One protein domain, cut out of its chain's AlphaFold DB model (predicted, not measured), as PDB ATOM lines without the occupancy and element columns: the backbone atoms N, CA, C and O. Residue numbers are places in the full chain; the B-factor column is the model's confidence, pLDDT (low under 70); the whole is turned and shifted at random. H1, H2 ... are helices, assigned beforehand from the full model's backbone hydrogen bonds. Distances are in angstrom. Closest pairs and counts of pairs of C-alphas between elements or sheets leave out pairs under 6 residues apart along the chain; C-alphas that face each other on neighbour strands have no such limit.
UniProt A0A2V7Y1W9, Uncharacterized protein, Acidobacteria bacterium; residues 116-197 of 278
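This is residues 116 to 197 of the 278 residues of an uncharacterized protein of Acidobacteria bacterium (UniProt A0A2V7Y1W9). H2 and H3, the longest helix, lie side by side as a hairpin; H1 packs on residues 126 to 130 of H2, H6 on residues 153 to 157 of H3, H5 on H6, and short H4 on H5. The 82 printed residues have six named helices, H1 to H6 in order, and no named strand: all helix, compact, radius of gyration of the C-alphas 11.5 A, spans 35 by 26 by 23 A.

H1, residues 116 to 122, and H2, residues 124 to 135, form a hairpin; their closest C-alphas, of Ala 120 and Leu 127, are 5.8 A apart. H2 and H3, residues 141 to 157, form another, at a shallow tilt of 21 degrees; the closest C-alphas, of Gly 135 and Arg 145, are 4.5 A apart. H4, residues 164 to 167, touches H5, residues 171 to 177, closest at the C-alphas of Ser 164 and Ala 174, 4.4 A. H6, residues 183 to 192, touches H3 at the C-alphas of Pro 183 and Leu 156, 4.7 A. Every O i to N i+4 pair is within hydrogen-bond range in H1, H3, H5 and H6; in H2, 6 of 8.

H1 begins at C-alpha 116 (157.864, 149.102, 115.628); H3 is 24.2 A long; H6 ends at C-alpha 192 (142.604, 162.832, 102.845).

The printed part has no cut and no long link; no printed residue is under 70.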
ATOM      1  N   ALA A 116     159.122 149.690 116.096       92.75
ATOM      2  CA  ALA A 116     157.864 149.102 115.628       92.75
ATOM      3  C   ALA A 116     157.877 148.843 114.109       92.75
ATOM      4  O   ALA A 116     157.300 147.874 113.618       92.75
ATOM      5  N   GLU A 117     158.588 149.699 113.383       92.06
ATOM      6  CA  GLU A 117     158.823 149.639 111.950       92.06
ATOM      7  C   GLU A 117     159.629 148.378 111.585       92.06
ATOM      8  O   GLU A 117     159.241 147.641 110.678       92.06
ATOM      9  N   GLU A 118     160.682 148.055 112.349       92.25
ATOM     10  CA  GLU A 118     161.433 146.798 112.201       92.25
ATOM     11  C   GLU A 118     160.553 145.563 112.422       92.25
ATOM     12  O   GLU A 118     160.659 144.593 111.670       92.25
ATOM     13  N   LEU A 119     159.675 145.582 113.433       94.56
ATOM     14  CA  LEU A 119     158.775 144.458 113.711       94.56
ATOM     15  C   LEU A 119     157.805 144.222 112.541       94.56
ATOM     16  O   LEU A 119     157.683 143.095 112.060       94.56
ATOM     17  N   ALA A 120     157.166 145.288 112.046       92.69
ATOM     18  CA  ALA A 120     156.211 145.227 110.938       92.69
ATOM     19  C   ALA A 120     156.864 144.867 109.587       92.69
ATOM     20  O   ALA A 120     156.219 144.273 108.712       92.69
ATOM     21  N   ALA A 121     158.140 145.218 109.403       90.50
ATOM     22  CA  ALA A 121     158.933 144.792 108.256       90.50
ATOM     23  C   ALA A 121     159.301 143.302 108.345       90.50
ATOM     24  O   ALA A 121     159.164 142.585 107.356       90.50
ATOM     25  N   ALA A 122     159.719 142.835 109.526       91.62
ATOM     26  CA  ALA A 122     160.144 141.455 109.748       91.62
ATOM     27  C   ALA A 122     158.988 140.446 109.692       91.62
ATOM     28  O   ALA A 122     159.172 139.345 109.173       91.62
ATOM     29  N   LYS A 123     157.813 140.793 110.238       92.06
ATOM     30  CA  LYS A 123     156.620 139.938 110.190       92.06
ATOM     31  C   LYS A 123     155.330 140.763 110.054       92.06
ATOM     32  O   LYS A 123     154.764 141.176 111.065       92.06
ATOM     33  N   PRO A 124     154.837 140.995 108.826       89.69
ATOM     34  CA  PRO A 124     153.667 141.838 108.555       89.69
ATOM     35  C   PRO A 124     152.398 141.432 109.310       89.69
ATOM     36  O   PRO A 124     151.612 142.285 109.714       89.69
ATOM     37  N   GLU A 125     152.207 140.134 109.533       90.25
ATOM     38  CA  GLU A 125     151.028 139.560 110.190       90.25
ATOM     39  C   GLU A 125     150.926 139.979 111.663       90.25
ATOM     40  O   GLU A 125     149.876 139.837 112.289       90.25
ATOM     41  N   CYS A 126     152.010 140.510 112.237       92.88
ATOM     42  CA  CYS A 126     152.026 141.023 113.599       92.88
ATOM     43  C   CYS A 126     151.343 142.394 113.726       92.88
ATOM     44  O   CYS A 126     151.053 142.824 114.846       92.88
ATOM     45  N   LEU A 127     151.089 143.078 112.602       93.75
ATOM     46  CA  LEU A 127     150.659 144.471 112.574       93.75
ATOM     47  C   LEU A 127     149.397 144.735 113.414       93.75
ATOM     48  O   LEU A 127     149.482 145.619 114.260       93.75
ATOM     49  N   PRO A 128     148.290 143.965 113.318       92.06
ATOM     50  CA  PRO A 128     147.102 144.211 114.143       92.06
ATOM     51  C   PRO A 128     147.348 144.175 115.653       92.06
ATOM     52  O   PRO A 128     146.774 144.948 116.423       92.06
ATOM     53  N   ALA A 129     148.197 143.248 116.099       92.19
ATOM     54  CA  ALA A 129     148.513 143.108 117.512       92.19
ATOM     55  C   ALA A 129     149.464 144.221 117.974       92.19
ATOM     56  O   ALA A 129     149.269 144.785 119.049       92.19
ATOM     57  N   LEU A 130     150.436 144.587 117.136       93.88
ATOM     58  CA  LEU A 130     151.357 145.693 117.385       93.88
ATOM     59  C   LEU A 130     150.625 147.043 117.462       93.88
ATOM     60  O   LEU A 130     150.859 147.813 118.391       93.88
ATOM     61  N   THR A 131     149.707 147.324 116.533       93.31
ATOM     62  CA  THR A 131     148.935 148.579 116.495       93.31
ATOM     63  C   THR A 131     148.043 148.752 117.716       93.31
ATOM     64  O   THR A 131     147.914 149.868 118.219       93.31
ATOM     65  N   LEU A 132     147.485 147.651 118.232       90.19
ATOM     66  CA  LEU A 132     146.701 147.654 119.464       90.19
ATOM     67  C   LEU A 132     147.564 148.025 120.674       90.19
ATOM     68  O   LEU A 132     147.146 148.840 121.493       90.19
ATOM     69  N   VAL A 133     148.775 147.469 120.775       90.19
ATOM     70  CA  VAL A 133     149.704 147.771 121.877       90.19
ATOM     71  C   VAL A 133     150.197 149.214 121.807       90.19
ATOM     72  O   VAL A 133     150.168 149.914 122.816       90.19
ATOM     73  N   LEU A 134     150.569 149.695 120.618       90.56
ATOM     74  CA  LEU A 134     150.971 151.089 120.422       90.56
ATOM     75  C   LEU A 134     149.832 152.061 120.754       90.56
ATOM     76  O   LEU A 134     150.054 153.047 121.452       90.56
ATOM     77  N   GLY A 135     148.608 151.778 120.298       85.38
ATOM     78  CA  GLY A 135     147.437 152.619 120.563       85.38
ATOM     79  C   GLY A 135     147.002 152.650 122.033       85.38
ATOM     80  O   GLY A 135     146.356 153.611 122.448       85.38
ATOM     81  N   ALA A 136     147.373 151.631 122.813       83.38
ATOM     82  CA  ALA A 136     147.075 151.509 124.238       83.38
ATOM     83  C   ALA A 136     148.190 152.047 125.158       83.38
ATOM     84  O   ALA A 136     148.105 151.852 126.371       83.38
ATOM     85  N   SER A 137     149.223 152.704 124.611       76.56
ATOM     86  CA  SER A 137     150.320 153.275 125.404       76.56
ATOM     87  C   SER A 137     149.782 154.263 126.454       76.56
ATOM     88  O   SER A 137     149.177 155.269 126.068       76.56
ATOM     89  N   PRO A 138     149.974 154.006 127.763       72.38
ATOM     90  CA  PRO A 138     149.400 154.833 128.824       72.38
ATOM     91  C   PRO A 138     150.063 156.211 128.916       72.38
ATOM     92  O   PRO A 138     149.394 157.182 129.261       72.38
ATOM     93  N   ASP A 139     151.348 156.300 128.567       75.06
ATOM     94  CA  ASP A 139     152.151 157.511 128.759       75.06
ATOM     95  C   ASP A 139     151.936 158.544 127.644       75.06
ATOM     96  O   ASP A 139     152.022 159.746 127.884       75.06
ATOM     97  N   SER A 140     151.623 158.093 126.421       82.88
ATOM     98  CA  SER A 140     151.225 158.976 125.314       82.88
ATOM     99  C   SER A 140     150.264 158.272 124.344       82.88
ATOM    100  O   SER A 140     150.676 157.749 123.300       82.88
ATOM    101  N   PRO A 141     148.953 158.257 124.656       84.81
ATOM    102  CA  PRO A 141     147.948 157.614 123.809       84.81
ATOM    103  C   PRO A 141     147.850 158.232 122.408       84.81
ATOM    104  O   PRO A 141     147.549 157.540 121.436       84.81
ATOM    105  N   GLU A 142     148.077 159.541 122.278       87.81
ATOM    106  CA  GLU A 142     148.011 160.234 120.986       87.81
ATOM    107  C   GLU A 142     149.194 159.902 120.081       87.81
ATOM    108  O   GLU A 142     148.985 159.604 118.902       87.81
ATOM    109  N   ASP A 143     150.418 159.888 120.614       88.12
ATOM    110  CA  ASP A 143     151.597 159.502 119.834       88.12
ATOM    111  C   ASP A 143     151.564 158.015 119.491       88.12
ATOM    112  O   ASP A 143     151.879 157.633 118.364       88.12
ATOM    113  N   GLY A 144     151.092 157.186 120.425       89.31
ATOM    114  CA  GLY A 144     150.840 155.767 120.204       89.31
ATOM    115  C   GLY A 144     149.880 155.520 119.040       89.31
ATOM    116  O   GLY A 144     150.202 154.776 118.108       89.31
ATOM    117  N   ARG A 145     148.733 156.218 119.021       90.62
ATOM    118  CA  ARG A 145     147.786 156.185 117.892       90.62
ATOM    119  C   ARG A 145     148.405 156.704 116.599       90.62
ATOM    120  O   ARG A 145     148.228 156.083 115.553       90.62
ATOM    121  N   ARG A 146     149.147 157.813 116.648       91.00
ATOM    122  CA  ARG A 146     149.813 158.389 115.469       91.00
ATOM    123  C   ARG A 146     150.801 157.402 114.851       91.00
ATOM    124  O   ARG A 146     150.777 157.203 113.639       91.00
ATOM    125  N   ARG A 147     151.638 156.765 115.673       90.50
ATOM    126  CA  ARG A 147     152.622 155.772 115.228       90.50
ATOM    127  C   ARG A 147     151.946 154.519 114.684       90.50
ATOM    128  O   ARG A 147     152.285 154.077 113.594       90.50
ATOM    129  N   SER A 148     150.938 154.010 115.394       93.19
ATOM    130  CA  SER A 148     150.098 152.890 114.953       93.19
ATOM    131  C   SER A 148     149.516 153.127 113.552       93.19
ATOM    132  O   SER A 148     149.727 152.332 112.633       93.19
ATOM    133  N   ARG A 149     148.876 154.282 113.344       94.31
ATOM    134  CA  ARG A 149     148.318 154.683 112.046       94.31
ATOM    135  C   ARG A 149     149.382 154.902 110.968       94.31
ATOM    136  O   ARG A 149     149.114 154.625 109.803       94.31
ATOM    137  N   GLY A 150     150.580 155.347 111.344       93.50
ATOM    138  CA  GLY A 150     151.739 155.411 110.450       93.50
ATOM    139  C   GLY A 150     152.130 154.037 109.902       93.50
ATOM    140  O   GLY A 150     152.271 153.885 108.693       93.50
ATOM    141  N   LEU A 151     152.197 153.013 110.757       94.81
ATOM    142  CA  LEU A 151     152.508 151.643 110.322       94.81
ATOM    143  C   LEU A 151     151.428 151.064 109.397       94.81
ATOM    144  O   LEU A 151     151.746 150.375 108.429       94.81
ATOM    145  N   ILE A 152     150.153 151.363 109.670       95.81
ATOM    146  CA  ILE A 152     149.028 150.969 108.806       95.81
ATOM    147  C   ILE A 152     149.166 151.614 107.427       95.81
ATOM    148  O   ILE A 152     149.105 150.915 106.418       95.81
ATOM    149  N   ARG A 153     149.410 152.929 107.374       95.69
ATOM    150  CA  ARG A 153     149.684 153.653 106.125       95.69
ATOM    151  C   ARG A 153     150.821 152.998 105.346       95.69
ATOM    152  O   ARG A 153     150.671 152.750 104.155       95.69
ATOM    153  N   ASP A 154     151.939 152.714 106.003       94.06
ATOM    154  CA  ASP A 154     153.132 152.190 105.336       94.06
ATOM    155  C   ASP A 154     152.893 150.773 104.788       94.06
ATOM    156  O   ASP A 154     153.303 150.455 103.671       94.06
ATOM    157  N   ALA A 155     152.138 149.941 105.512       95.00
ATOM    158  CA  ALA A 155     151.701 148.635 105.024       95.00
ATOM    159  C   ALA A 155     150.781 148.748 103.794       95.00
ATOM    160  O   ALA A 155     150.970 148.022 102.816       95.00
ATOM    161  N   LEU A 156     149.827 149.682 103.819       95.75
ATOM    162  CA  LEU A 156     148.924 149.951 102.698       95.75
ATOM    163  C   LEU A 156     149.683 150.451 101.457       95.75
ATOM    164  O   LEU A 156     149.439 149.965 100.354       95.75
ATOM    165  N   LEU A 157     150.656 151.356 101.626       93.62
ATOM    166  CA  LEU A 157     151.526 151.842 100.543       93.62
ATOM    167  C   LEU A 157     152.409 150.734  99.954       93.62
ATOM    168  O   LEU A 157     152.651 150.703  98.745       93.62
ATOM    169  N   ALA A 158     152.824 149.772 100.780       92.19
ATOM    170  CA  ALA A 158     153.501 148.560 100.326       92.19
ATOM    171  C   ALA A 158     152.570 147.578  99.577       92.19
ATOM    172  O   ALA A 158     153.022 146.513  99.161       92.19
ATOM    173  N   GLY A 159     151.287 147.916  99.390       93.06
ATOM    174  CA  GLY A 159     150.303 147.091  98.687       93.06
ATOM    175  C   GLY A 159     149.724 145.958  99.535       93.06
ATOM    176  O   GLY A 159     149.129 145.031  98.990       93.06
ATOM    177  N   ARG A 160     149.903 145.985 100.862       93.19
ATOM    178  CA  ARG A 160     149.434 144.906 101.742       93.19
ATOM    179  C   ARG A 160     147.942 145.056 102.030       93.19
ATOM    180  O   ARG A 160     147.502 146.101 102.499       93.19
ATOM    181  N   GLY A 161     147.183 143.986 101.805       92.56
ATOM    182  CA  GLY A 161     145.785 143.904 102.225       92.56
ATOM    183  C   GLY A 161     145.671 143.814 103.747       92.56
ATOM    184  O   GLY A 161     146.338 142.989 104.369       92.56
ATOM    185  N   LEU A 162     144.824 144.655 104.336       94.88
ATOM    186  CA  LEU A 162     144.525 144.678 105.766       94.88
ATOM    187  C   LEU A 162     143.019 144.507 105.967       94.88
ATOM    188  O   LEU A 162     142.228 145.056 105.204       94.88
ATOM    189  N   LEU A 163     142.615 143.758 106.994       93.88
ATOM    190  CA  LEU A 163     141.206 143.471 107.251       93.88
ATOM    191  C   LEU A 163     140.630 144.446 108.276       93.88
ATOM    192  O   LEU A 163     141.148 144.560 109.382       93.88
ATOM    193  N   SER A 164     139.494 145.071 107.965       92.88
ATOM    194  CA  SER A 164     138.777 145.969 108.889       92.88
ATOM    195  C   SER A 164     138.536 145.351 110.280       92.88
ATOM    196  O   SER A 164     138.719 146.005 111.309       92.88
ATOM    197  N   LEU A 165     138.210 144.050 110.335       90.88
ATOM    198  CA  LEU A 165     137.916 143.337 111.584       90.88
ATOM    199  C   LEU A 165     139.101 143.263 112.558       90.88
ATOM    200  O   LEU A 165     138.872 143.125 113.763       90.88
ATOM    201  N   ASP A 166     140.329 143.382 112.059       90.31
ATOM    202  CA  ASP A 166     141.547 143.353 112.867       90.31
ATOM    203  C   ASP A 166     141.801 144.690 113.592       90.31
ATOM    204  O   ASP A 166     142.512 144.736 114.599       90.31
ATOM    205  N   PHE A 167     141.158 145.775 113.147       92.38
ATOM    206  CA  PHE A 167     141.373 147.141 113.637       92.38
ATOM    207  C   PHE A 167     140.149 147.741 114.343       92.38
ATOM    208  O   PHE A 167     140.053 148.954 114.494       92.38
ATOM    209  N   LYS A 168     139.235 146.913 114.869       91.00
ATOM    210  CA  LYS A 168     138.019 147.357 115.599       91.00
ATOM    211  C   LYS A 168     138.272 148.297 116.788       91.00
ATOM    212  O   LYS A 168     137.352 148.967 117.244       91.00
ATOM    213  N   HIS A 169     139.494 148.313 117.315       87.75
ATOM    214  CA  HIS A 169     139.912 149.208 118.394       87.75
ATOM    215  C   HIS A 169     140.142 150.658 117.922       87.75
ATOM    216  O   HIS A 169     140.200 151.560 118.754       87.75
ATOM    217  N   ASP A 170     140.247 150.890 116.611       92.50
ATOM    218  CA  ASP A 170     140.358 152.206 115.979       92.50
ATOM    219  C   ASP A 170     139.273 152.333 114.889       92.50
ATOM    220  O   ASP A 170     139.539 152.055 113.716       92.50
ATOM    221  N   PRO A 171     138.026 152.711 115.253       94.75
ATOM    222  CA  PRO A 171     136.899 152.722 114.318       94.75
ATOM    223  C   PRO A 171     137.154 153.522 113.029       94.75
ATOM    224  O   PRO A 171     136.891 152.983 111.961       94.75
ATOM    225  N   PRO A 172     137.771 154.724 113.059       96.00
ATOM    226  CA  PRO A 172     138.123 155.438 111.830       96.00
ATOM    227  C   PRO A 172     139.038 154.663 110.866       96.00
ATOM    228  O   PRO A 172     138.934 154.836 109.653       96.00
ATOM    229  N   VAL A 173     139.945 153.827 111.385       96.06
ATOM    230  CA  VAL A 173     140.781 152.940 110.560       96.06
ATOM    231  C   VAL A 173     139.961 151.762 110.050       96.06
ATOM    232  O   VAL A 173     140.045 151.436 108.870       96.06
ATOM    233  N   ALA A 174     139.162 151.130 110.911       96.62
ATOM    234  CA  ALA A 174     138.307 150.016 110.512       96.62
ATOM    235  C   ALA A 174     137.324 150.422 109.398       96.62
ATOM    236  O   ALA A 174     137.160 149.669 108.438       96.62
ATOM    237  N   ASP A 175     136.737 151.616 109.493       97.88
ATOM    238  CA  ASP A 175     135.828 152.175 108.492       97.88
ATOM    239  C   ASP A 175     136.540 152.425 107.159       97.88
ATOM    240  O   ASP A 175     135.998 152.097 106.109       97.88
ATOM    241  N   LEU A 176     137.769 152.955 107.189       97.56
ATOM    242  CA  LEU A 176     138.590 153.112 105.985       97.56
ATOM    243  C   LEU A 176     138.856 151.753 105.323       97.56
ATOM    244  O   LEU A 176     138.662 151.600 104.123       97.56
ATOM    245  N   LEU A 177     139.301 150.762 106.100       97.25
ATOM    246  CA  LEU A 177     139.657 149.432 105.593       97.25
ATOM    247  C   LEU A 177     138.451 148.615 105.103       97.25
ATOM    248  O   LEU A 177     138.642 147.565 104.496       97.25
ATOM    249  N   ALA A 178     137.227 149.051 105.399       96.81
ATOM    250  CA  ALA A 178     136.004 148.434 104.897       96.81
ATOM    251  C   ALA A 178     135.597 148.955 103.507       96.81
ATOM    252  O   ALA A 178     134.658 148.425 102.915       96.81
ATOM    253  N   GLU A 179     136.261 149.994 102.992       96.06
ATOM    254  CA  GLU A 179     135.950 150.555 101.680       96.06
ATOM    255  C   GLU A 179     136.505 149.716 100.529       96.06
ATOM    256  O   GLU A 179     137.562 149.096 100.628       96.06
ATOM    257  N   ASP A 180     135.800 149.763  99.399       94.31
ATOM    258  CA  ASP A 180     136.133 149.024  98.181       94.31
ATOM    259  C   ASP A 180     137.207 149.753  97.354       94.31
ATOM    260  O   ASP A 180     136.959 150.310  96.284       94.31
ATOM    261  N   PHE A 181     138.418 149.817  97.910       93.94
ATOM    262  CA  PHE A 181     139.607 150.352  97.253       93.94
ATOM    263  C   PHE A 181     140.790 149.401  97.426       93.94
ATOM    264  O   PHE A 181     140.916 148.702  98.432       93.94
ATOM    265  N   SER A 182     141.718 149.425  96.466       94.69
ATOM    266  CA  SER A 182     142.998 148.736  96.629       94.69
ATOM    267  C   SER A 182     143.799 149.344  97.797       94.69
ATOM    268  O   SER A 182     143.617 150.525  98.130       94.69
ATOM    269  N   PRO A 183     144.721 148.587  98.421       96.38
ATOM    270  CA  PRO A 183     145.458 149.050  99.597       96.38
ATOM    271  C   PRO A 183     146.131 150.416  99.425       96.38
ATOM    272  O   PRO A 183     146.041 151.278 100.299       96.38
ATOM    273  N   ARG A 184     146.752 150.673  98.272       96.00
ATOM    274  CA  ARG A 184     147.456 151.939  98.027       96.00
ATOM    275  C   ARG A 184     146.502 153.126  97.881       96.00
ATOM    276  O   ARG A 184     146.808 154.225  98.347       96.00
ATOM    277  N   TRP A 185     145.313 152.914  97.317       97.00
ATOM    278  CA  TRP A 185     144.268 153.939  97.305       97.00
ATOM    279  C   TRP A 185     143.706 154.205  98.704       97.00
ATOM    280  O   TRP A 185     143.473 155.367  99.046       97.00
ATOM    281  N   LEU A 186     143.574 153.174  99.545       97.25
ATOM    282  CA  LEU A 186     143.216 153.345 100.958       97.25
ATOM    283  C   LEU A 186     144.256 154.195 101.703       97.25
ATOM    284  O   LEU A 186     143.877 155.059 102.494       97.25
ATOM    285  N   ALA A 187     145.553 154.038 101.406       96.44
ATOM    286  CA  ALA A 187     146.605 154.893 101.966       96.44
ATOM    287  C   ALA A 187     146.373 156.388 101.648       96.44
ATOM    288  O   ALA A 187     146.439 157.255 102.530       96.44
ATOM    289  N   CYS A 188     146.045 156.687 100.388       96.25
ATOM    290  CA  CYS A 188     145.726 158.039  99.930       96.25
ATOM    291  C   CYS A 188     144.467 158.580 100.616       96.25
ATOM    292  O   CYS A 188     144.457 159.699 101.133       96.25
ATOM    293  N   LEU A 189     143.407 157.775 100.663       96.44
ATOM    294  CA  LEU A 189     142.135 158.165 101.256       96.44
ATOM    295  C   LEU A 189     142.246 158.418 102.763       96.44
ATOM    296  O   LEU A 189     141.717 159.418 103.257       96.44
ATOM    297  N   GLY A 190     142.980 157.578 103.493       96.25
ATOM    298  CA  GLY A 190     143.200 157.781 104.922       96.25
ATOM    299  C   GLY A 190     143.968 159.069 105.213       96.25
ATOM    300  O   GLY A 190     143.640 159.774 106.171       96.25
ATOM    301  N   PHE A 191     144.886 159.480 104.333       95.12
ATOM    302  CA  PHE A 191     145.482 160.809 104.434       95.12
ATOM    303  C   PHE A 191     144.447 161.906 104.196       95.12
ATOM    304  O   PHE A 191     144.357 162.834 104.997       95.12
ATOM    305  N   LEU A 192     143.633 161.822 103.139       94.19
ATOM    306  CA  LEU A 192     142.604 162.832 102.845       94.19
ATOM    307  C   LEU A 192     141.621 163.007 104.012       94.19
ATOM    308  O   LEU A 192     141.248 164.138 104.330       94.19
ATOM    309  N   ARG A 193     141.306 161.912 104.710       94.44
ATOM    310  CA  ARG A 193     140.488 161.866 105.933       94.44
ATOM    311  C   ARG A 193     141.237 162.220 107.224       94.44
ATOM    312  O   ARG A 193     140.646 162.174 108.296       94.44
ATOM    313  N   ARG A 194     142.507 162.629 107.131       92.38
ATOM    314  CA  ARG A 194     143.367 163.060 108.252       92.38
ATOM    315  C   ARG A 194     143.649 161.959 109.284       92.38
ATOM    316  O   ARG A 194     143.886 162.259 110.451       92.38
ATOM    317  N   LEU A 195     143.648 160.693 108.868       93.38
ATOM    318  CA  LEU A 195     144.017 159.575 109.742       93.38
ATOM    319  C   LEU A 195     145.525 159.529 110.001       93.38
ATOM    320  O   LEU A 195     145.942 159.193 111.107       93.38
ATOM    321  N   TRP A 196     146.327 159.933 109.017       92.75
ATOM    322  CA  TRP A 196     147.776 160.088 109.129       92.75
ATOM    323  C   TRP A 196     148.263 161.323 108.371       92.75
ATOM    324  O   TRP A 196     147.619 161.809 107.439       92.75
ATOM    325  N   SER A 197     149.419 161.831 108.792       81.44
ATOM    326  CA  SER A 197     150.107 162.959 108.162       81.44
ATOM    327  C   SER A 197     150.980 162.507 106.991       81.44
ATOM    328  O   SER A 197     151.344 161.329 106.878       81.44
TER     329      SER A 197